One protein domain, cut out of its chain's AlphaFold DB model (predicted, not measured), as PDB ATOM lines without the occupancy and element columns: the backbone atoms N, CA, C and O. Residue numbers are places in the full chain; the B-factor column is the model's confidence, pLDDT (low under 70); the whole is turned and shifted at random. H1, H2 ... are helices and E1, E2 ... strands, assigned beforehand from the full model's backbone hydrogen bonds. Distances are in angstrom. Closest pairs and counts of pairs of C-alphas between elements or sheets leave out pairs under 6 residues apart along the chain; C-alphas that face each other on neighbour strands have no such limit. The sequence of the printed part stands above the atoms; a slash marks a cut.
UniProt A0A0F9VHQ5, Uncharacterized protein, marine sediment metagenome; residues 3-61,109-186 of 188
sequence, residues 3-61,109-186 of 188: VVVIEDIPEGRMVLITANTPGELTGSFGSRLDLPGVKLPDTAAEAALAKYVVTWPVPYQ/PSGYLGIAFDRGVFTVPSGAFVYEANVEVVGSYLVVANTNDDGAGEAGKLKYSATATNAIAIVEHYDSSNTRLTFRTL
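AT A GLANCE: This is residues 3 to 61 and 109 to 186 of the 188 residues of an uncharacterized protein of marine sediment metagenome (UniProt A0A0F9VHQ5). Two lobes stand end to end: a strongly twisted, curled sheet of five strands, E6 to E10, with the short helix H2 packed on it, and a small closed barrel of five strands, E1 to E5. H1 sits between barrel and sheet, and at the barrel's far end residues 26 to 31 stick out. The printed part has 137 residues with three named helices and ten named strands, in the order E1 E2 E3 H1 E4 E5 E6 H2 E7 H3 E8 E9 E10; the sheet, E6 E10 E9 E7 E8, is antiparallel and the barrel mixed. The class is mixed, helices and strands, with under half of the residues in named elements. The whole is compact, with a radius of gyration of the C-alphas of 15.6 A, but elongated, spanning 49 by 32 by 25 A.

IN THESE COORDINATES: The sheet holds E6, residues 121 to 124, E7, 141 to 144, E8, 158 to 161, E9, 169 to 175, 17.0 A long, and E10, 180 to 185, 15.9 A long, ending at C-alpha 185 (-36.103, 16.146, -20.839). The barrel holds E1, residues 3 to 5, beginning at C-alpha 3 (-21.135, 15.150, -10.713), E2, 14 to 18, 12.9 A, E3, 37 to 39, E4, 51 to 55, 12.6 A, and E5, 113 to 117, 13.5 A. The helices are H1, residues 44 to 47, H2, 133 to 136, and H3, 147 to 150.

HOW THE PARTS SIT: E6 and E8 are the sheet's edge strands. E9 and E10 form a hairpin, with N 172 and O 182 2.9 A apart; N 122 and O 183 of E6 and E10 are 2.9 A apart, N 142 and O 169 of E7 and E9 2.8 A, and N 143 and O 159 of E7 and E8 2.8 A. H2 is on the sheet at a height of 6.8 A; its closest C-alphas to E9 are Glu 136 and Tyr 174, 5.3 A. H1 only grazes the sheet, with the C-alphas of Ala 47 and Val 144 5.2 A apart, and lies outside the barrel. Round the barrel run E1 E3 E2 E4 E5: N 38 and O 4 2.8 A, N 16 and O 39 2.8 A, N 15 and O 51 2.9 A, N 54 and O 115 3.0 A, N 3 and O 114 2.9 A. E1 and E3 are parallel; the other neighbours are antiparallel. H3 is not on the sheet. The helices are too short for O i to N i+4 pairs; the one O i to N i+3 pair is within range in H1 and H2, not in H3.

THE WHOLE: The farthest C-alphas, Thr 26 and Ser 177, are 52.3 A apart. Residues 62 to 108 are not printed, and C-alphas 61 and 109 are 19.1 A apart across the cut. Of the links printed whole, E2 to E3 is long. Mean pLDDT of the printed part is 83.0; residues 20 to 34 and 55 to 61 are under 70.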
ATOM      1  N   VAL A   3     -22.163  14.970  -9.672       84.62
ATOM      2  CA  VAL A   3     -21.135  15.150 -10.713       84.62
ATOM      3  C   VAL A   3     -20.100  16.203 -10.302       84.62
ATOM      4  O   VAL A   3     -20.378  17.049  -9.448       84.62
ATOM      5  N   VAL A   4     -18.923  16.170 -10.929       84.38
ATOM      6  CA  VAL A   4     -17.876  17.195 -10.814       84.38
ATOM      7  C   VAL A   4     -17.674  17.860 -12.166       84.38
ATOM      8  O   VAL A   4     -17.400  17.202 -13.162       84.38
ATOM      9  N   VAL A   5     -17.793  19.177 -12.203       85.69
ATOM     10  CA  VAL A   5     -17.530  19.981 -13.397       85.69
ATOM     11  C   VAL A   5     -16.036  19.902 -13.739       85.69
ATOM     12  O   VAL A   5     -15.220  20.125 -12.855       85.69
ATOM     13  N   ILE A   6     -15.655  19.542 -14.972       84.69
ATOM     14  CA  ILE A   6     -14.231  19.392 -15.361       84.69
ATOM     15  C   ILE A   6     -13.689  20.569 -16.179       84.69
ATOM     16  O   ILE A   6     -12.477  20.751 -16.274       84.69
ATOM     17  N   GLU A   7     -14.569  21.424 -16.681       86.38
ATOM     18  CA  GLU A   7     -14.248  22.669 -17.379       86.38
ATOM     19  C   GLU A   7     -15.201  23.774 -16.938       86.38
ATOM     20  O   GLU A   7     -16.205  23.498 -16.300       86.38
ATOM     21  N   ASP A   8     -14.918  25.025 -17.264       85.62
ATOM     22  CA  ASP A   8     -15.824  26.115 -16.917       85.62
ATOM     23  C   ASP A   8     -17.112  26.036 -17.756       85.62
ATOM     24  O   ASP A   8     -17.077  26.114 -18.984       85.62
ATOM     25  N   ILE A   9     -18.262  25.901 -17.095       86.38
ATOM     26  CA  ILE A   9     -19.568  25.712 -17.737       86.38
ATOM     27  C   ILE A   9     -20.417  26.964 -17.520       86.38
ATOM     28  O   ILE A   9     -20.794  27.256 -16.380       86.38
ATOM     29  N   PRO A  10     -20.764  27.714 -18.580       83.25
ATOM     30  CA  PRO A  10     -21.755  28.773 -18.469       83.25
ATOM     31  C   PRO A  10     -23.067  28.215 -17.910       83.25
ATOM     32  O   PRO A  10     -23.493  27.119 -18.272       83.25
ATOM     33  N   GLU A  11     -23.729  28.953 -17.027       76.38
ATOM     34  CA  GLU A  11     -25.020  28.530 -16.494       76.38
ATOM     35  C   GLU A  11     -26.078  28.327 -17.594       76.38
ATOM     36  O   GLU A  11     -26.054  28.957 -18.655       76.38
ATOM     37  N   GLY A  12     -27.025  27.420 -17.329       75.81
ATOM     38  CA  GLY A  12     -28.128  27.111 -18.240       75.81
ATOM     39  C   GLY A  12     -27.747  26.168 -19.380       75.81
ATOM     40  O   GLY A  12     -28.591  25.874 -20.222       75.81
ATOM     41  N   ARG A  13     -26.505  25.670 -19.402       86.56
ATOM     42  CA  ARG A  13     -26.038  24.693 -20.386       86.56
ATOM     43  C   ARG A  13     -26.371  23.261 -19.969       86.56
ATOM     44  O   ARG A  13     -26.256  22.874 -18.808       86.56
ATOM     45  N   MET A  14     -26.761  22.471 -20.956       91.12
ATOM     46  CA  MET A  14     -26.768  21.015 -20.924       91.12
ATOM     47  C   MET A  14     -25.333  20.502 -20.999       91.12
ATOM     48  O   MET A  14     -24.509  21.047 -21.734       91.12
ATOM     49  N   VAL A  15     -25.044  19.436 -20.258       91.31
ATOM     50  CA  VAL A  15     -23.682  18.913 -20.120       91.31
ATOM     51  C   VAL A  15     -23.650  17.411 -20.353       91.31
ATOM     52  O   VAL A  15     -24.594  16.691 -20.033       91.31
ATOM     53  N   LEU A  16     -22.541  16.923 -20.881       91.94
ATOM     54  CA  LEU A  16     -22.254  15.506 -21.005       91.94
ATOM     55  C   LEU A  16     -21.669  14.982 -19.693       91.94
ATOM     56  O   LEU A  16     -20.730  15.566 -19.156       91.94
ATOM     57  N   ILE A  17     -22.171  13.841 -19.224       89.62
ATOM     58  CA  ILE A  17     -21.511  13.067 -18.169       89.62
ATOM     59  C   ILE A  17     -20.334  12.320 -18.782       89.62
ATOM     60  O   ILE A  17     -20.508  11.508 -19.689       89.62
ATOM     61  N   THR A  18     -19.144  12.554 -18.249       87.75
ATOM     62  CA  THR A  18     -17.926  11.866 -18.658       87.75
ATOM     63  C   THR A  18     -17.485  10.879 -17.594       87.75
ATOM     64  O   THR A  18     -17.829  10.984 -16.410       87.75
ATOM     65  N   ALA A  19     -16.643   9.932 -18.006       79.25
ATOM     66  CA  ALA A  19     -15.806   9.246 -17.041       79.25
ATOM     67  C   ALA A  19     -15.026  10.293 -16.237       79.25
ATOM     68  O   ALA A  19     -14.629  11.350 -16.744       79.25
ATOM     69  N   ASN A  20     -14.845  10.001 -14.960       68.25
ATOM     70  CA  ASN A  20     -13.964  10.792 -14.138       68.25
ATOM     71  C   ASN A  20     -12.550  10.712 -14.734       68.25
ATOM     72  O   ASN A  20     -12.066   9.616 -15.018       68.25
ATOM     73  N   THR A  21     -11.903  11.858 -14.931       59.34
ATOM     74  CA  THR A  21     -10.496  11.912 -15.345       59.34
ATOM     75  C   THR A  21      -9.683  12.574 -14.234       59.34
ATOM     76  O   THR A  21      -9.229  13.704 -14.406       59.34
ATOM     77  N   PRO A  22      -9.497  11.936 -13.065       47.41
ATOM     78  CA  PRO A  22      -8.483  12.394 -12.145       47.41
ATOM     79  C   PRO A  22      -7.160  11.827 -12.654       47.41
ATOM     80  O   PRO A  22      -6.908  10.622 -12.590       47.41
ATOM     81  N   GLY A  23      -6.300  12.694 -13.187       50.06
ATOM     82  CA  GLY A  23      -4.877  12.397 -13.121       50.06
ATOM     83  C   GLY A  23      -4.552  12.110 -11.656       50.06
ATOM     84  O   GLY A  23      -4.887  12.922 -10.802       50.06
ATOM     85  N   GLU A  24      -3.949  10.953 -11.386       46.22
ATOM     86  CA  GLU A  24      -3.420  10.586 -10.070       46.22
ATOM     87  C   GLU A  24      -4.499  10.318  -9.000       46.22
ATOM     88  O   GLU A  24      -4.939  11.218  -8.299       46.22
ATOM     89  N   LEU A  25      -4.916   9.056  -8.839       42.94
ATOM     90  CA  LEU A  25      -4.913   8.318  -7.559       42.94
ATOM     91  C   LEU A  25      -5.735   7.026  -7.690       42.94
ATOM     92  O   LEU A  25      -6.919   7.009  -8.017       42.94
ATOM     93  N   THR A  26      -5.069   5.908  -7.427       42.34
ATOM     94  CA  THR A  26      -5.621   4.554  -7.420       42.34
ATOM     95  C   THR A  26      -6.468   4.327  -6.165       42.34
ATOM     96  O   THR A  26      -5.931   3.954  -5.123       42.34
ATOM     97  N   GLY A  27      -7.782   4.528  -6.244       48.19
ATOM     98  CA  GLY A  27      -8.713   4.015  -5.235       48.19
ATOM     99  C   GLY A  27     -10.008   4.807  -5.115       48.19
ATOM    100  O   GLY A  27      -9.974   6.014  -4.893       48.19
ATOM    101  N   SER A  28     -11.137   4.098  -5.203       45.38
ATOM    102  CA  SER A  28     -12.455   4.663  -4.928       45.38
ATOM    103  C   SER A  28     -12.834   4.526  -3.463       45.38
ATOM    104  O   SER A  28     -13.079   3.421  -2.982       45.38
ATOM    105  N   PHE A  29     -12.884   5.652  -2.756       52.53
ATOM    106  CA  PHE A  29     -13.127   5.716  -1.309       52.53
ATOM    107  C   PHE A  29     -14.409   6.486  -0.940       52.53
ATOM    108  O   PHE A  29     -14.628   6.797   0.229       52.53
ATOM    109  N   GLY A  30     -15.264   6.804  -1.915       52.59
ATOM    110  CA  GLY A  30     -16.466   7.620  -1.712       52.59
ATOM    111  C   GLY A  30     -16.161   9.113  -1.550       52.59
ATOM    112  O   GLY A  30     -16.906   9.830  -0.885       52.59
ATOM    113  N   SER A  31     -15.050   9.581  -2.121       63.06
ATOM    114  CA  SER A  31     -14.615  10.979  -2.073       63.06
ATOM    115  C   SER A  31     -15.128  11.777  -3.282       63.06
ATOM    116  O   SER A  31     -15.657  11.218  -4.238       63.06
ATOM    117  N   ARG A  32     -14.931  13.104  -3.297       61.19
ATOM    118  CA  ARG A  32     -15.202  13.945  -4.485       61.19
ATOM    119  C   ARG A  32     -14.481  13.434  -5.741       61.19
ATOM    120  O   ARG A  32     -14.996  13.617  -6.836       61.19
ATOM    121  N   LEU A  33     -13.337  12.771  -5.570       60.97
ATOM    122  CA  LEU A  33     -12.570  12.148  -6.648       60.97
ATOM    123  C   LEU A  33     -13.213  10.866  -7.189       60.97
ATOM    124  O   LEU A  33     -12.620  10.254  -8.059       60.97
ATOM    125  N   ASP A  34     -14.385  10.453  -6.703       67.69
ATOM    126  CA  ASP A  34     -15.147   9.307  -7.219       67.69
ATOM    127  C   ASP A  34     -16.366   9.716  -8.049       67.69
ATOM    128  O   ASP A  34     -17.012   8.876  -8.676       67.69
ATOM    129  N   LEU A  35     -16.696  11.008  -8.061       77.12
ATOM    130  CA  LEU A  35     -17.827  11.508  -8.824       77.12
ATOM    131  C   LEU A  35     -17.476  11.580 -10.318       77.12
ATOM    132  O   LEU A  35     -16.366  11.982 -10.670       77.12
ATOM    133  N   PRO A  36     -18.410  11.220 -11.213       85.56
ATOM    134  CA  PRO A  36     -18.205  11.370 -12.647       85.56
ATOM    135  C   PRO A  36     -18.021  12.843 -13.031       85.56
ATOM    136  O   PRO A  36     -18.588  13.742 -12.401       85.56
ATOM    137  N   GLY A  37     -17.232  13.066 -14.081       86.00
ATOM    138  CA  GLY A  37     -16.995  14.393 -14.635       86.00
ATOM    139  C   GLY A  37     -18.192  14.900 -15.441       86.00
ATOM    140  O   GLY A  37     -19.016  14.105 -15.897       86.00
ATOM    141  N   VAL A  38     -18.286  16.214 -15.647       88.94
ATOM    142  CA  VAL A  38     -19.177  16.813 -16.651       88.94
ATOM    143  C   VAL A  38     -18.504  17.937 -17.432       88.94
ATOM    144  O   VAL A  38     -17.804  18.765 -16.845       88.94
ATOM    145  N   LYS A  39     -18.762  17.969 -18.745       92.12
ATOM    146  CA  LYS A  39     -18.286  18.982 -19.707       92.12
ATOM    147  C   LYS A  39     -19.368  19.354 -20.724       92.12
ATOM    148  O   LYS A  39     -20.388  18.671 -20.810       92.12
ATOM    149  N   LEU A  40     -19.147  20.389 -21.522       93.50
ATOM    150  CA  LEU A  40     -19.954  20.689 -22.698       93.50
ATOM    151  C   LEU A  40     -19.738  19.620 -23.794       93.50
ATOM    152  O   LEU A  40     -18.654  19.040 -23.919       93.50
ATOM    153  N   PRO A  41     -20.784  19.292 -24.570       94.50
ATOM    154  CA  PRO A  41     -20.677  18.296 -25.628       94.50
ATOM    155  C   PRO A  41     -19.880  18.839 -26.820       94.50
ATOM    156  O   PRO A  41     -20.202  19.894 -27.367       94.50
ATOM    157  N   ASP A  42     -18.894  18.072 -27.279       94.62
ATOM    158  CA  ASP A  42     -18.064  18.438 -28.429       94.62
ATOM    159  C   ASP A  42     -18.631  17.916 -29.744       94.62
ATOM    160  O   ASP A  42     -18.461  18.536 -30.789       94.62
ATOM    161  N   THR A  43     -19.331  16.781 -29.698       94.31
ATOM    162  CA  THR A  43     -19.877  16.107 -30.883       94.31
ATOM    163  C   THR A  43     -21.387  15.927 -30.784       94.31
ATOM    164  O   THR A  43     -21.952  15.903 -29.691       94.31
ATOM    165  N   ALA A  44     -22.052  15.708 -31.920       90.88
ATOM    166  CA  ALA A  44     -23.482  15.395 -31.950       90.88
ATOM    167  C   ALA A  44     -23.844  14.132 -31.141       90.88
ATOM    168  O   ALA A  44     -24.886  14.091 -30.489       90.88
ATOM    169  N   ALA A  45     -22.970  13.117 -31.142       91.25
ATOM    170  CA  ALA A  45     -23.176  11.894 -30.366       91.25
ATOM    171  C   ALA A  45     -23.130  12.160 -28.853       91.25
ATOM    172  O   ALA A  45     -23.922  11.600 -28.102       91.25
ATOM    173  N   GLU A  46     -22.236  13.045 -28.412       92.75
ATOM    174  CA  GLU A  46     -22.186  13.496 -27.020       92.75
ATOM    175  C   GLU A  46     -23.410  14.342 -26.655       92.75
ATOM    176  O   GLU A  46     -24.003  14.163 -25.593       92.75
ATOM    177  N   ALA A  47     -23.823  15.238 -27.550       91.00
ATOM    178  CA  ALA A  47     -24.960  16.125 -27.330       91.00
ATOM    179  C   ALA A  47     -26.275  15.352 -27.143       91.00
ATOM    180  O   ALA A  47     -27.113  15.740 -26.331       91.00
ATOM    181  N   ALA A  48     -26.424  14.219 -27.835       88.88
ATOM    182  CA  ALA A  48     -27.559  13.315 -27.680       88.88
ATOM    183  C   ALA A  48     -27.646  12.666 -26.286       88.88
ATOM    184  O   ALA A  48     -28.702  12.170 -25.920       88.88
ATOM    185  N   LEU A  49     -26.561  12.668 -25.505       88.06
ATOM    186  CA  LEU A  49     -26.494  12.079 -24.161       88.06
ATOM    187  C   LEU A  49     -26.440  13.139 -23.050       88.06
ATOM    188  O   LEU A  49     -26.252  12.805 -21.874       88.06
ATOM    189  N   ALA A  50     -26.555  14.417 -23.409       90.12
ATOM    190  CA  ALA A  50     -26.410  15.515 -22.471       90.12
ATOM    191  C   ALA A  50     -27.580  15.578 -21.474       90.12
ATOM    192  O   ALA A  50     -28.734  15.292 -21.795       90.12
ATOM    193  N   LYS A  51     -27.270  15.969 -20.237       88.69
ATOM    194  CA  LYS A  51     -28.210  16.102 -19.120       88.69
ATOM    195  C   LYS A  51     -28.246  17.536 -18.613       88.69
ATOM    196  O   LYS A  51     -27.265  18.275 -18.727       88.69
ATOM    197  N   TYR A  52     -29.360  17.914 -17.992       85.38
ATOM    198  CA  TYR A  52     -29.458  19.207 -17.325       85.38
ATOM    199  C   TYR A  52     -28.675  19.168 -16.016       85.38
ATOM    200  O   TYR A  52     -28.907  18.280 -15.189       85.38
ATOM    201  N   VAL A  53     -27.762  20.119 -15.819       78.56
ATOM    202  CA  VAL A  53     -26.972  20.224 -14.591       78.56
ATOM    203  C   VAL A  53     -27.303  21.497 -13.828       78.56
ATOM    204  O   VAL A  53     -27.307  22.596 -14.372       78.56
ATOM    205  N   VAL A  54     -27.537  21.317 -12.530       72.31
ATOM    206  CA  VAL A  54     -27.608  22.391 -11.536       72.31
ATOM    207  C   VAL A  54     -26.443  22.190 -10.579       72.31
ATOM    208  O   VAL A  54     -26.171  21.060 -10.174       72.31
ATOM    209  N   THR A  55     -25.730  23.252 -10.223       68.94
ATOM    210  CA  THR A  55     -24.566  23.160  -9.330       68.94
ATOM    211  C   THR A  55     -24.727  24.120  -8.182       68.94
ATOM    212  O   THR A  55     -25.383  25.146  -8.319       68.94
ATOM    213  N   TRP A  56     -24.139  23.776  -7.046       63.03
ATOM    214  CA  TRP A  56     -24.068  24.680  -5.916       63.03
ATOM    215  C   TRP A  56     -22.621  24.710  -5.445       63.03
ATOM    216  O   TRP A  56     -21.977  23.656  -5.395       63.03
ATOM    217  N   PRO A  57     -22.090  25.873  -5.040       55.38
ATOM    218  CA  PRO A  57     -20.925  25.860  -4.179       55.38
ATOM    219  C   PRO A  57     -21.325  25.091  -2.919       55.38
ATOM    220  O   PRO A  57     -22.130  25.574  -2.129       55.38
ATOM    221  N   VAL A  58     -20.804  23.877  -2.741       53.19
ATOM    222  CA  VAL A  58     -20.850  23.209  -1.441       53.19
ATOM    223  C   VAL A  58     -19.738  23.864  -0.636       53.19
ATOM    224  O   VAL A  58     -18.565  23.588  -0.913       53.19
ATOM    225  N   PRO A  59     -20.037  24.785   0.298       51.22
ATOM    226  CA  PRO A  59     -18.990  25.283   1.164       51.22
ATOM    227  C   PRO A  59     -18.397  24.071   1.891       51.22
ATOM    228  O   PRO A  59     -19.140  23.224   2.389       51.22
ATOM    229  N   TYR A  60     -17.065  23.979   1.955       50.19
ATOM    230  CA  TYR A  60     -16.357  23.044   2.839       50.19
ATOM    231  C   TYR A  60     -16.559  23.475   4.302       50.19
ATOM    232  O   TYR A  60     -15.621  23.796   5.025       50.19
ATOM    233  N   GLN A  61     -17.813  23.564   4.726       49.66
ATOM    234  CA  GLN A  61     -18.197  23.736   6.107       49.66
ATOM    235  C   GLN A  61     -18.241  22.348   6.727       49.66
ATOM    236  O   GLN A  61     -18.897  21.435   6.224       49.66
ATOM    237  N   PRO A 109     -17.374  27.178 -12.327       79.38
ATOM    238  CA  PRO A 109     -15.980  26.920 -12.635       79.38
ATOM    239  C   PRO A 109     -15.626  25.438 -12.459       79.38
ATOM    240  O   PRO A 109     -16.284  24.691 -11.723       79.38
ATOM    241  N   SER A 110     -14.540  25.026 -13.108       79.69
ATOM    242  CA  SER A 110     -14.001  23.672 -13.006       79.69
ATOM    243  C   SER A 110     -13.765  23.243 -11.550       79.69
ATOM    244  O   SER A 110     -13.409  24.018 -10.657       79.69
ATOM    245  N   GLY A 111     -14.024  21.967 -11.293       75.88
ATOM    246  CA  GLY A 111     -14.035  21.320  -9.996       75.88
ATOM    247  C   GLY A 111     -15.368  21.410  -9.247       75.88
ATOM    248  O   GLY A 111     -15.537  20.670  -8.278       75.88
ATOM    249  N   TYR A 112     -16.319  22.262  -9.626       78.06
ATOM    250  CA  TYR A 112     -17.537  22.437  -8.825       78.06
ATOM    251  C   TYR A 112     -18.407  21.179  -8.743       78.06
ATOM    252  O   TYR A 112     -18.486  20.387  -9.680       78.06
ATOM    253  N   LEU A 113     -19.078  21.011  -7.597       78.12
ATOM    254  CA  LEU A 113     -20.029  19.925  -7.377       78.12
ATOM    255  C   LEU A 113     -21.389  20.286  -7.965       78.12
ATOM    256  O   LEU A 113     -21.947  21.344  -7.668       78.12
ATOM    257  N   GLY A 114     -21.943  19.375  -8.757       77.88
ATOM    258  CA  GLY A 114     -23.258  19.523  -9.362       77.88
ATOM    259  C   GLY A 114     -24.131  18.287  -9.228       77.88
ATOM    260  O   GLY A 114     -23.695  17.218  -8.799       77.88
ATOM    261  N   ILE A 115     -25.387  18.444  -9.630       81.06
ATOM    262  CA  ILE A 115     -26.342  17.363  -9.829       81.06
ATOM    263  C   ILE A 115     -26.817  17.397 -11.276       81.06
ATOM    264  O   ILE A 115     -27.344  18.404 -11.743       81.06
ATOM    265  N   ALA A 116     -26.669  16.262 -11.958       82.12
ATOM    266  CA  ALA A 116     -27.271  16.014 -13.259       82.12
ATOM    267  C   ALA A 116     -28.642  15.351 -13.091       82.12
ATOM    268  O   ALA A 116     -28.769  14.339 -12.379       82.12
ATOM    269  N   PHE A 117     -29.645  15.913 -13.761       82.56
ATOM    270  CA  PHE A 117     -31.016  15.425 -13.773       82.56
ATOM    271  C   PHE A 117     -31.395  14.839 -15.126       82.56
ATOM    272  O   PHE A 117     -30.947  15.277 -16.182       82.56
ATOM    273  N   ASP A 118     -32.271  13.848 -15.049       80.12
ATOM    274  CA  ASP A 118     -32.936  13.235 -16.182       80.12
ATOM    275  C   ASP A 118     -34.445  13.288 -15.936       80.12
ATOM    276  O   ASP A 118     -34.881  13.332 -14.782       80.12
ATOM    277  N   ARG A 119     -35.227  13.272 -17.013       82.00
ATOM    278  CA  ARG A 119     -36.697  13.273 -16.994       82.00
ATOM    279  C   ARG A 119     -37.323  14.364 -16.113       82.00
ATOM    280  O   ARG A 119     -38.293  14.107 -15.401       82.00
ATOM    281  N   GLY A 120     -36.770  15.573 -16.148       84.19
ATOM    282  CA  GLY A 120     -37.273  16.720 -15.397       84.19
ATOM    283  C   GLY A 120     -37.901  17.774 -16.301       84.19
ATOM    284  O   GLY A 120     -37.682  17.773 -17.512       84.19
ATOM    285  N   VAL A 121     -38.681  18.669 -15.696       88.50
ATOM    286  CA  VAL A 121     -39.180  19.886 -16.345       88.50
ATOM    287  C   VAL A 121     -38.361  21.055 -15.823       88.50
ATOM    288  O   VAL A 121     -38.285  21.260 -14.611       88.50
ATOM    289  N   PHE A 122     -37.743  21.804 -16.727       86.88
ATOM    290  CA  PHE A 122     -36.841  22.901 -16.397       86.88
ATOM    291  C   PHE A 122     -37.203  24.140 -17.201       86.88
ATOM    292  O   PHE A 122     -37.713  24.036 -18.314       86.88
ATOM    293  N   THR A 123     -36.892  25.305 -16.644       87.19
ATOM    294  CA  THR A 123     -37.058  26.591 -17.315       87.19
ATOM    295  C   THR A 123     -35.705  27.273 -17.409       87.19
ATOM    296  O   THR A 123     -35.004  27.390 -16.405       87.19
ATOM    297  N   VAL A 124     -35.349  27.742 -18.602       84.19
ATOM    298  CA  VAL A 124     -34.128  28.514 -18.850       84.19
ATOM    299  C   VAL A 124     -34.465  29.879 -19.462       84.19
ATOM    300  O   VAL A 124     -35.426  29.986 -20.232       84.19
ATOM    301  N   PRO A 125     -33.713  30.938 -19.118       85.38
ATOM    302  CA  PRO A 125     -33.883  32.253 -19.724       85.38
ATOM    303  C   PRO A 125     -33.304  32.305 -21.142       85.38
ATOM    304  O   PRO A 125     -32.559  31.421 -21.577       85.38
ATOM    305  N   SER A 126     -33.626  33.379 -21.860       79.50
ATOM    306  CA  SER A 126     -33.028  33.678 -23.163       79.50
ATOM    307  C   SER A 126     -31.503  33.746 -23.087       79.50
ATOM    308  O   SER A 126     -30.934  34.202 -22.096       79.50
ATOM    309  N   GLY A 127     -30.835  33.247 -24.129       78.88
ATOM    310  CA  GLY A 127     -29.376  33.107 -24.193       78.88
ATOM    311  C   GLY A 127     -28.843  31.759 -23.692       78.88
ATOM    312  O   GLY A 127     -27.736  31.374 -24.072       78.88
ATOM    313  N   ALA A 128     -29.638  31.004 -22.924       83.94
ATOM    314  CA  ALA A 128     -29.346  29.616 -22.547       83.94
ATOM    315  C   ALA A 128     -29.926  28.582 -23.540       83.94
ATOM    316  O   ALA A 128     -29.723  27.376 -23.403       83.94
ATOM    317  N   PHE A 129     -30.614  29.057 -24.577       90.06
ATOM    318  CA  PHE A 129     -31.070  28.280 -25.725       90.06
ATOM    319  C   PHE A 129     -30.839  29.082 -27.016       90.06
ATOM    320  O   PHE A 129     -30.719  30.310 -26.984       90.06
ATOM    321  N   VAL A 130     -30.747  28.382 -28.143       90.44
ATOM    322  CA  VAL A 130     -30.671  28.962 -29.484       90.44
ATOM    323  C   VAL A 130     -32.065  29.458 -29.845       90.44
ATOM    324  O   VAL A 130     -33.010  28.680 -29.944       90.44
ATOM    325  N   TYR A 131     -32.207  30.773 -29.980       86.12
ATOM    326  CA  TYR A 131     -33.496  31.378 -30.283       86.12
ATOM    327  C   TYR A 131     -33.858  31.190 -31.759       86.12
ATOM    328  O   TYR A 131     -33.146  31.644 -32.654       86.12
ATOM    329  N   GLU A 132     -35.000  30.555 -31.997       89.00
ATOM    330  CA  GLU A 132     -35.603  30.367 -33.313       89.00
ATOM    331  C   GLU A 132     -37.119  30.188 -33.176       89.00
ATOM    332  O   GLU A 132     -37.607  29.696 -32.161       89.00
ATOM    333  N   ALA A 133     -37.887  30.543 -34.207       91.00
ATOM    334  CA  ALA A 133     -39.352  30.546 -34.120       91.00
ATOM    335  C   ALA A 133     -39.947  29.181 -33.717       91.00
ATOM    336  O   ALA A 133     -40.985  29.113 -33.065       91.00
ATOM    337  N   ASN A 134     -39.279  28.078 -34.071       93.31
ATOM    338  CA  ASN A 134     -39.779  26.739 -33.778       93.31
ATOM    339  C   ASN A 134     -39.618  26.332 -32.304       93.31
ATOM    340  O   ASN A 134     -40.382  25.481 -31.848       93.31
ATOM    341  N   VAL A 135     -38.682  26.919 -31.542       92.50
ATOM    342  CA  VAL A 135     -38.555  26.615 -30.098       92.50
ATOM    343  C   VAL A 135     -39.655  27.265 -29.258       92.50
ATOM    344  O   VAL A 135     -39.852  26.883 -28.109       92.50
ATOM    345  N   GLU A 136     -40.407  28.208 -29.826       93.69
ATOM    346  CA  GLU A 136     -41.562  28.831 -29.169       93.69
ATOM    347  C   GLU A 136     -42.816  27.946 -29.222       93.69
ATOM    348  O   GLU A 136     -43.786  28.170 -28.496       93.69
ATOM    349  N   VAL A 137     -42.810  26.932 -30.090       94.56
ATOM    350  CA  VAL A 137     -43.962  26.067 -30.332       94.56
ATOM    351  C   VAL A 137     -43.954  24.906 -29.342       94.56
ATOM    352  O   VAL A 137     -43.032  24.092 -29.305       94.56
ATOM    353  N   VAL A 138     -45.019  24.806 -28.546       95.38
ATOM    354  CA  VAL A 138     -45.234  23.678 -27.630       95.38
ATOM    355  C   VAL A 138     -45.256  22.365 -28.413       95.38
ATOM    356  O   VAL A 138     -45.912  22.252 -29.446       95.38
ATOM    357  N   GLY A 139     -44.548  21.361 -27.903       93.75
ATOM    358  CA  GLY A 139     -44.401  20.062 -28.556       93.75
ATOM    359  C   GLY A 139     -43.229  19.971 -29.535       93.75
ATOM    360  O   GLY A 139     -42.926  18.871 -29.994       93.75
ATOM    361  N   SER A 140     -42.538  21.076 -29.832       95.25
ATOM    362  CA  SER A 140     -41.305  21.032 -30.617       95.25
ATOM    363  C   SER A 140     -40.235  20.202 -29.919       95.25
ATOM    364  O   SER A 140     -40.041  20.290 -28.704       95.25
ATOM    365  N   TYR A 141     -39.511  19.412 -30.707       95.94
ATOM    366  CA  TYR A 141     -38.368  18.657 -30.222       95.94
ATOM    367  C   TYR A 141     -37.141  19.551 -30.112       95.94
ATOM    368  O   TYR A 141     -36.899  20.414 -30.958       95.94
ATOM    369  N   LEU A 142     -36.351  19.304 -29.074       94.94
ATOM    370  CA  LEU A 142     -35.111  20.008 -28.806       94.94
ATOM    371  C   LEU A 142     -33.942  19.026 -28.794       94.94
ATOM    372  O   LEU A 142     -34.048  17.916 -28.272       94.94
ATOM    373  N   VAL A 143     -32.819  19.465 -29.341       94.94
ATOM    374  CA  VAL A 143     -31.502  18.830 -29.270       94.94
ATOM    375  C   VAL A 143     -30.539  19.754 -28.533       94.94
ATOM    376  O   VAL A 143     -30.837  20.930 -28.316       94.94
ATOM    377  N   VAL A 144     -29.384  19.227 -28.139       94.69
ATOM    378  CA  VAL A 144     -28.305  20.038 -27.572       94.69
ATOM    379  C   VAL A 144     -27.332  20.427 -28.677       94.69
ATOM    380  O   VAL A 144     -26.912  19.580 -29.464       94.69
ATOM    381  N   ALA A 145     -26.982  21.706 -28.732       94.94
ATOM    382  CA  ALA A 145     -25.929  22.214 -29.597       94.94
ATOM    383  C   ALA A 145     -24.558  21.682 -29.152       94.94
ATOM    384  O   ALA A 145     -24.306  21.540 -27.953       94.94
ATOM    385  N   ASN A 146     -23.665  21.408 -30.098       95.19
ATOM    386  CA  ASN A 146     -22.329  20.878 -29.810       95.19
ATOM    387  C   ASN A 146     -21.219  21.770 -30.366       95.19
ATOM    388  O   ASN A 146     -21.443  22.563 -31.280       95.19
ATOM    389  N   THR A 147     -20.013  21.638 -29.811       95.31
ATOM    390  CA  THR A 147     -18.871  22.479 -30.192       95.31
ATOM    391  C   THR A 147     -18.546  22.390 -31.684       95.31
ATOM    392  O   THR A 147     -18.269  23.419 -32.298       95.31
ATOM    393  N   ASN A 148     -18.580  21.193 -32.275       95.06
ATOM    394  CA  ASN A 148     -18.149  20.985 -33.658       95.06
ATOM    395  C   ASN A 148     -19.128  21.552 -34.694       95.06
ATOM    396  O   ASN A 148     -18.682  22.106 -35.698       95.06
ATOM    397  N   ASP A 149     -20.434  21.430 -34.455       93.50
ATOM    398  CA  ASP A 149     -21.461  21.842 -35.418       93.50
ATOM    399  C   ASP A 149     -21.948  23.282 -35.187       93.50
ATOM    400  O   ASP A 149     -22.227  24.002 -36.146       93.50
ATOM    401  N   ASP A 150     -22.055  23.713 -33.926       94.31
ATOM    402  CA  ASP A 150     -22.667  24.995 -33.542       94.31
ATOM    403  C   ASP A 150     -21.650  26.002 -32.968       94.31
ATOM    404  O   ASP A 150     -21.948  27.188 -32.821       94.31
ATOM    405  N   GLY A 151     -20.431  25.548 -32.668       93.38
ATOM    406  CA  GLY A 151     -19.370  26.351 -32.070       93.38
ATOM    407  C   GLY A 151     -19.392  26.355 -30.538       93.38
ATOM    408  O   GLY A 151     -20.428  26.199 -29.889       93.38
ATOM    409  N   ALA A 152     -18.226  26.603 -29.935       90.06
ATOM    410  CA  ALA A 152     -18.042  26.589 -28.476       90.06
ATOM    411  C   ALA A 152     -18.980  27.556 -27.720       90.06
ATOM    412  O   ALA A 152     -19.376  27.293 -26.588       90.06
ATOM    413  N   GLY A 153     -19.376  28.668 -28.350       88.81
ATOM    414  CA  GLY A 153     -20.309  29.636 -27.765       88.81
ATOM    415  C   GLY A 153     -21.743  29.114 -27.634       88.81
ATOM    416  O   GLY A 153     -22.475  29.557 -26.745       88.81
ATOM    417  N   GLU A 154     -22.136  28.141 -28.455       91.88
ATOM    418  CA  GLU A 154     -23.483  27.561 -28.500       91.88
ATOM    419  C   GLU A 154     -23.547  26.176 -27.846       91.88
ATOM    420  O   GLU A 154     -24.613  25.784 -27.379       91.88
ATOM    421  N   ALA A 155     -22.416  25.479 -27.710       93.56
ATOM    422  CA  ALA A 155     -22.332  24.159 -27.087       93.56
ATOM    423  C   ALA A 155     -23.080  24.084 -25.741       93.56
ATOM    424  O   ALA A 155     -22.929  24.942 -24.869       93.56
ATOM    425  N   GLY A 156     -23.934  23.075 -25.576       92.94
ATOM    426  CA  GLY A 156     -24.775  22.911 -24.390       92.94
ATOM    427  C   GLY A 156     -26.077  23.723 -24.392       92.94
ATOM    428  O   GLY A 156     -26.879  23.560 -23.478       92.94
ATOM    429  N   LYS A 157     -26.350  24.582 -25.379       93.69
ATOM    430  CA  LYS A 157     -27.671  25.226 -25.501       93.69
ATOM    431  C   LYS A 157     -28.693  24.280 -26.113       93.69
ATOM    432  O   LYS A 157     -28.360  23.430 -26.934       93.69
ATOM    433  N   LEU A 158     -29.955  24.473 -25.749       94.31
ATOM    434  CA  LEU A 158     -31.071  23.824 -26.434       94.31
ATOM    435  C   LEU A 158     -31.306  24.464 -27.801       94.31
ATOM    436  O   LEU A 158     -31.276  25.684 -27.916       94.31
ATOM    437  N   LYS A 159     -31.576  23.646 -28.812       94.69
ATOM    438  CA  LYS A 159     -31.853  24.046 -30.197       94.69
ATOM    439  C   LYS A 159     -33.003  23.205 -30.742       94.69
ATOM    440  O   LYS A 159     -33.150  22.051 -30.344       94.69
ATOM    441  N   TYR A 160     -33.816  23.744 -31.638       95.25
ATOM    442  CA  TYR A 160     -34.869  22.994 -32.314       95.25
ATOM    443  C   TYR A 160     -34.305  21.811 -33.104       95.25
ATOM    444  O   TYR A 160     -33.259  21.883 -33.751       95.25
ATOM    445  N   SER A 161     -35.079  20.734 -33.120       92.88
ATOM    446  CA  SER A 161     -34.943  19.649 -34.075       92.88
ATOM    447  C   SER A 161     -36.280  19.397 -34.752       92.88
ATOM    448  O   SER A 161     -37.305  19.208 -34.102       92.88
ATOM    449  N   ALA A 162     -36.251  19.289 -36.078       88.38
ATOM    450  CA  ALA A 162     -37.412  18.872 -36.858       88.38
ATOM    451  C   ALA A 162     -37.764  17.383 -36.675       88.38
ATOM    452  O   ALA A 162     -38.791  16.925 -37.169       88.38
ATOM    453  N   THR A 163     -36.908  16.608 -36.001       85.88
ATOM    454  CA  THR A 163     -37.068  15.157 -35.845       85.88
ATOM    455  C   THR A 163     -36.941  14.721 -34.390       85.88
ATOM    456  O   THR A 163     -36.155  15.280 -33.624       85.88
ATOM    457  N   ALA A 164     -37.684  13.675 -34.028       85.94
ATOM    458  CA  ALA A 164     -37.630  13.073 -32.697       85.94
ATOM    459  C   ALA A 164     -36.407  12.162 -32.494       85.94
ATOM    460  O   ALA A 164     -36.052  11.868 -31.359       85.94
ATOM    461  N   THR A 165     -35.765  11.710 -33.579       83.06
ATOM    462  CA  THR A 165     -34.769  10.623 -33.569       83.06
ATOM    463  C   THR A 165     -33.593  10.868 -32.624       83.06
ATOM    464  O   THR A 165     -33.068   9.911 -32.072       83.06
ATOM    465  N   ASN A 166     -33.224  12.130 -32.393       83.25
ATOM    466  CA  ASN A 166     -32.156  12.523 -31.467       83.25
ATOM    467  C   ASN A 166     -32.632  13.547 -30.427       83.25
ATOM    468  O   ASN A 166     -31.814  14.232 -29.816       83.25
ATOM    469  N   ALA A 167     -33.946  13.718 -30.275       90.44
ATOM    470  CA  ALA A 167     -34.497  14.726 -29.388       90.44
ATOM    471  C   ALA A 167     -34.188  14.385 -27.930       90.44
ATOM    472  O   ALA A 167     -34.466  13.283 -27.462       90.44
ATOM    473  N   ILE A 168     -33.655  15.365 -27.211       90.94
ATOM    474  CA  ILE A 168     -33.271  15.243 -25.806       90.94
ATOM    475  C   ILE A 168     -34.299  15.886 -24.873       90.94
ATOM    476  O   ILE A 168     -34.357  15.593 -23.679       90.94
ATOM    477  N   ALA A 169     -35.131  16.768 -25.421       92.94
ATOM    478  CA  ALA A 169     -36.186  17.451 -24.705       92.94
ATOM    479  C   ALA A 169     -37.347  17.810 -25.638       92.94
ATOM    480  O   ALA A 169     -37.226  17.779 -26.864       92.94
ATOM    481  N   ILE A 170     -38.478  18.160 -25.036       94.50
ATOM    482  CA  ILE A 170     -39.654  18.696 -25.716       94.50
ATOM    483  C   ILE A 170     -40.051  20.024 -25.078       94.50
ATOM    484  O   ILE A 170     -39.959  20.181 -23.857       94.50
ATOM    485  N   VAL A 171     -40.477  20.982 -25.896       95.69
ATOM    486  CA  VAL A 171     -41.000  22.265 -25.417       95.69
ATOM    487  C   VAL A 171     -42.332  22.035 -24.709       95.69
ATOM    488  O   VAL A 171     -43.275  21.518 -25.306       95.69
ATOM    489  N   GLU A 172     -42.416  22.449 -23.449       95.19
ATOM    490  CA  GLU A 172     -43.654  22.424 -22.658       95.19
ATOM    491  C   GLU A 172     -44.333  23.798 -22.668       95.19
ATOM    492  O   GLU A 172     -45.556  23.893 -22.750       95.19
ATOM    493  N   HIS A 173     -43.550  24.879 -22.612       94.62
ATOM    494  CA  HIS A 173     -44.070  26.243 -22.633       94.62
ATOM    495  C   HIS A 173     -42.991  27.254 -23.032       94.62
ATOM    496  O   HIS A 173     -41.840  27.131 -22.614       94.62
ATOM    497  N   TYR A 174     -43.380  28.290 -23.774       93.44
ATOM    498  CA  TYR A 174     -42.551  29.458 -24.041       93.44
ATOM    499  C   TYR A 174     -43.261  30.720 -23.547       93.44
ATOM    500  O   TYR A 174     -44.396  30.993 -23.941       93.44
ATOM    501  N   ASP A 175     -42.588  31.480 -22.685       90.88
ATOM    502  CA  ASP A 175     -43.067  32.765 -22.180       90.88
ATOM    503  C   ASP A 175     -42.390  33.894 -22.964       90.88
ATOM    504  O   ASP A 175     -41.215  34.209 -22.762       90.88
ATOM    505  N   SER A 176     -43.142  34.514 -23.872       90.94
ATOM    506  CA  SER A 176     -42.649  35.595 -24.729       90.94
ATOM    507  C   SER A 176     -42.425  36.914 -23.987       90.94
ATOM    508  O   SER A 176     -41.718  37.782 -24.494       90.94
ATOM    509  N   SER A 177     -42.981  37.085 -22.783       88.94
ATOM    510  CA  SER A 177     -42.844  38.331 -22.016       88.94
ATOM    511  C   SER A 177     -41.447  38.511 -21.418       88.94
ATOM    512  O   SER A 177     -40.980  39.635 -21.237       88.94
ATOM    513  N   ASN A 178     -40.768  37.401 -21.128       84.62
ATOM    514  CA  ASN A 178     -39.428  37.357 -20.540       84.62
ATOM    515  C   ASN A 178     -38.487  36.410 -21.302       84.62
ATOM    516  O   ASN A 178     -37.366  36.157 -20.857       84.62
ATOM    517  N   THR A 179     -38.924  35.910 -22.461       87.81
ATOM    518  CA  THR A 179     -38.174  35.006 -23.337       87.81
ATOM    519  C   THR A 179     -37.663  33.751 -22.609       87.81
ATOM    520  O   THR A 179     -36.513  33.348 -22.781       87.81
ATOM    521  N   ARG A 180     -38.504  33.135 -21.765       88.62
ATOM    522  CA  ARG A 180     -38.170  31.905 -21.027       88.62
ATOM    523  C   ARG A 180     -38.694  30.661 -21.729       88.62
ATOM    524  O   ARG A 180     -39.867  30.580 -22.086       88.62
ATOM    525  N   LEU A 181     -37.827  29.660 -21.844       90.06
ATOM    526  CA  LEU A 181     -38.149  28.359 -22.410       90.06
ATOM    527  C   LEU A 181     -38.306  27.331 -21.292       90.06
ATOM    528  O   LEU A 181     -37.355  27.059 -20.561       90.06
ATOM    529  N   THR A 182     -39.492  26.743 -21.183       93.25
ATOM    530  CA  THR A 182     -39.760  25.589 -20.325       93.25
ATOM    531  C   THR A 182     -39.816  24.329 -21.171       93.25
ATOM    532  O   THR A 182     -40.572  24.246 -22.141       93.25
ATOM    533  N   PHE A 183     -39.026  23.335 -20.792       92.38
ATOM    534  CA  PHE A 183     -38.888  22.088 -21.526       92.38
ATOM    535  C   PHE A 183     -38.861  20.900 -20.573       92.38
ATOM    536  O   PHE A 183     -38.480  21.018 -19.407       92.38
ATOM    537  N   ARG A 184     -39.235  19.734 -21.091       91.50
ATOM    538  CA  ARG A 184     -39.114  18.457 -20.392       91.50
ATOM    539  C   ARG A 184     -38.057  17.601 -21.065       91.50
ATOM    540  O   ARG A 184     -38.138  17.391 -22.272       91.50
ATOM    541  N   THR A 185     -37.096  17.088 -20.305       90.06
ATOM    542  CA  THR A 185     -36.103  16.146 -20.839       90.06
ATOM    543  C   THR A 185     -36.732  14.771 -21.095       90.06
ATOM    544  O   THR A 185     -37.601  14.314 -20.344       90.06
ATOM    545  N   LEU A 186     -36.322  14.124 -22.185       87.50
ATOM    546  CA  LEU A 186     -36.794  12.804 -22.605       87.50
ATOM    547  C   LEU A 186     -35.884  11.701 -22.035       87.50
ATOM    548  O   LEU A 186     -34.740  11.958 -21.683       87.50
TER     549      LEU A 186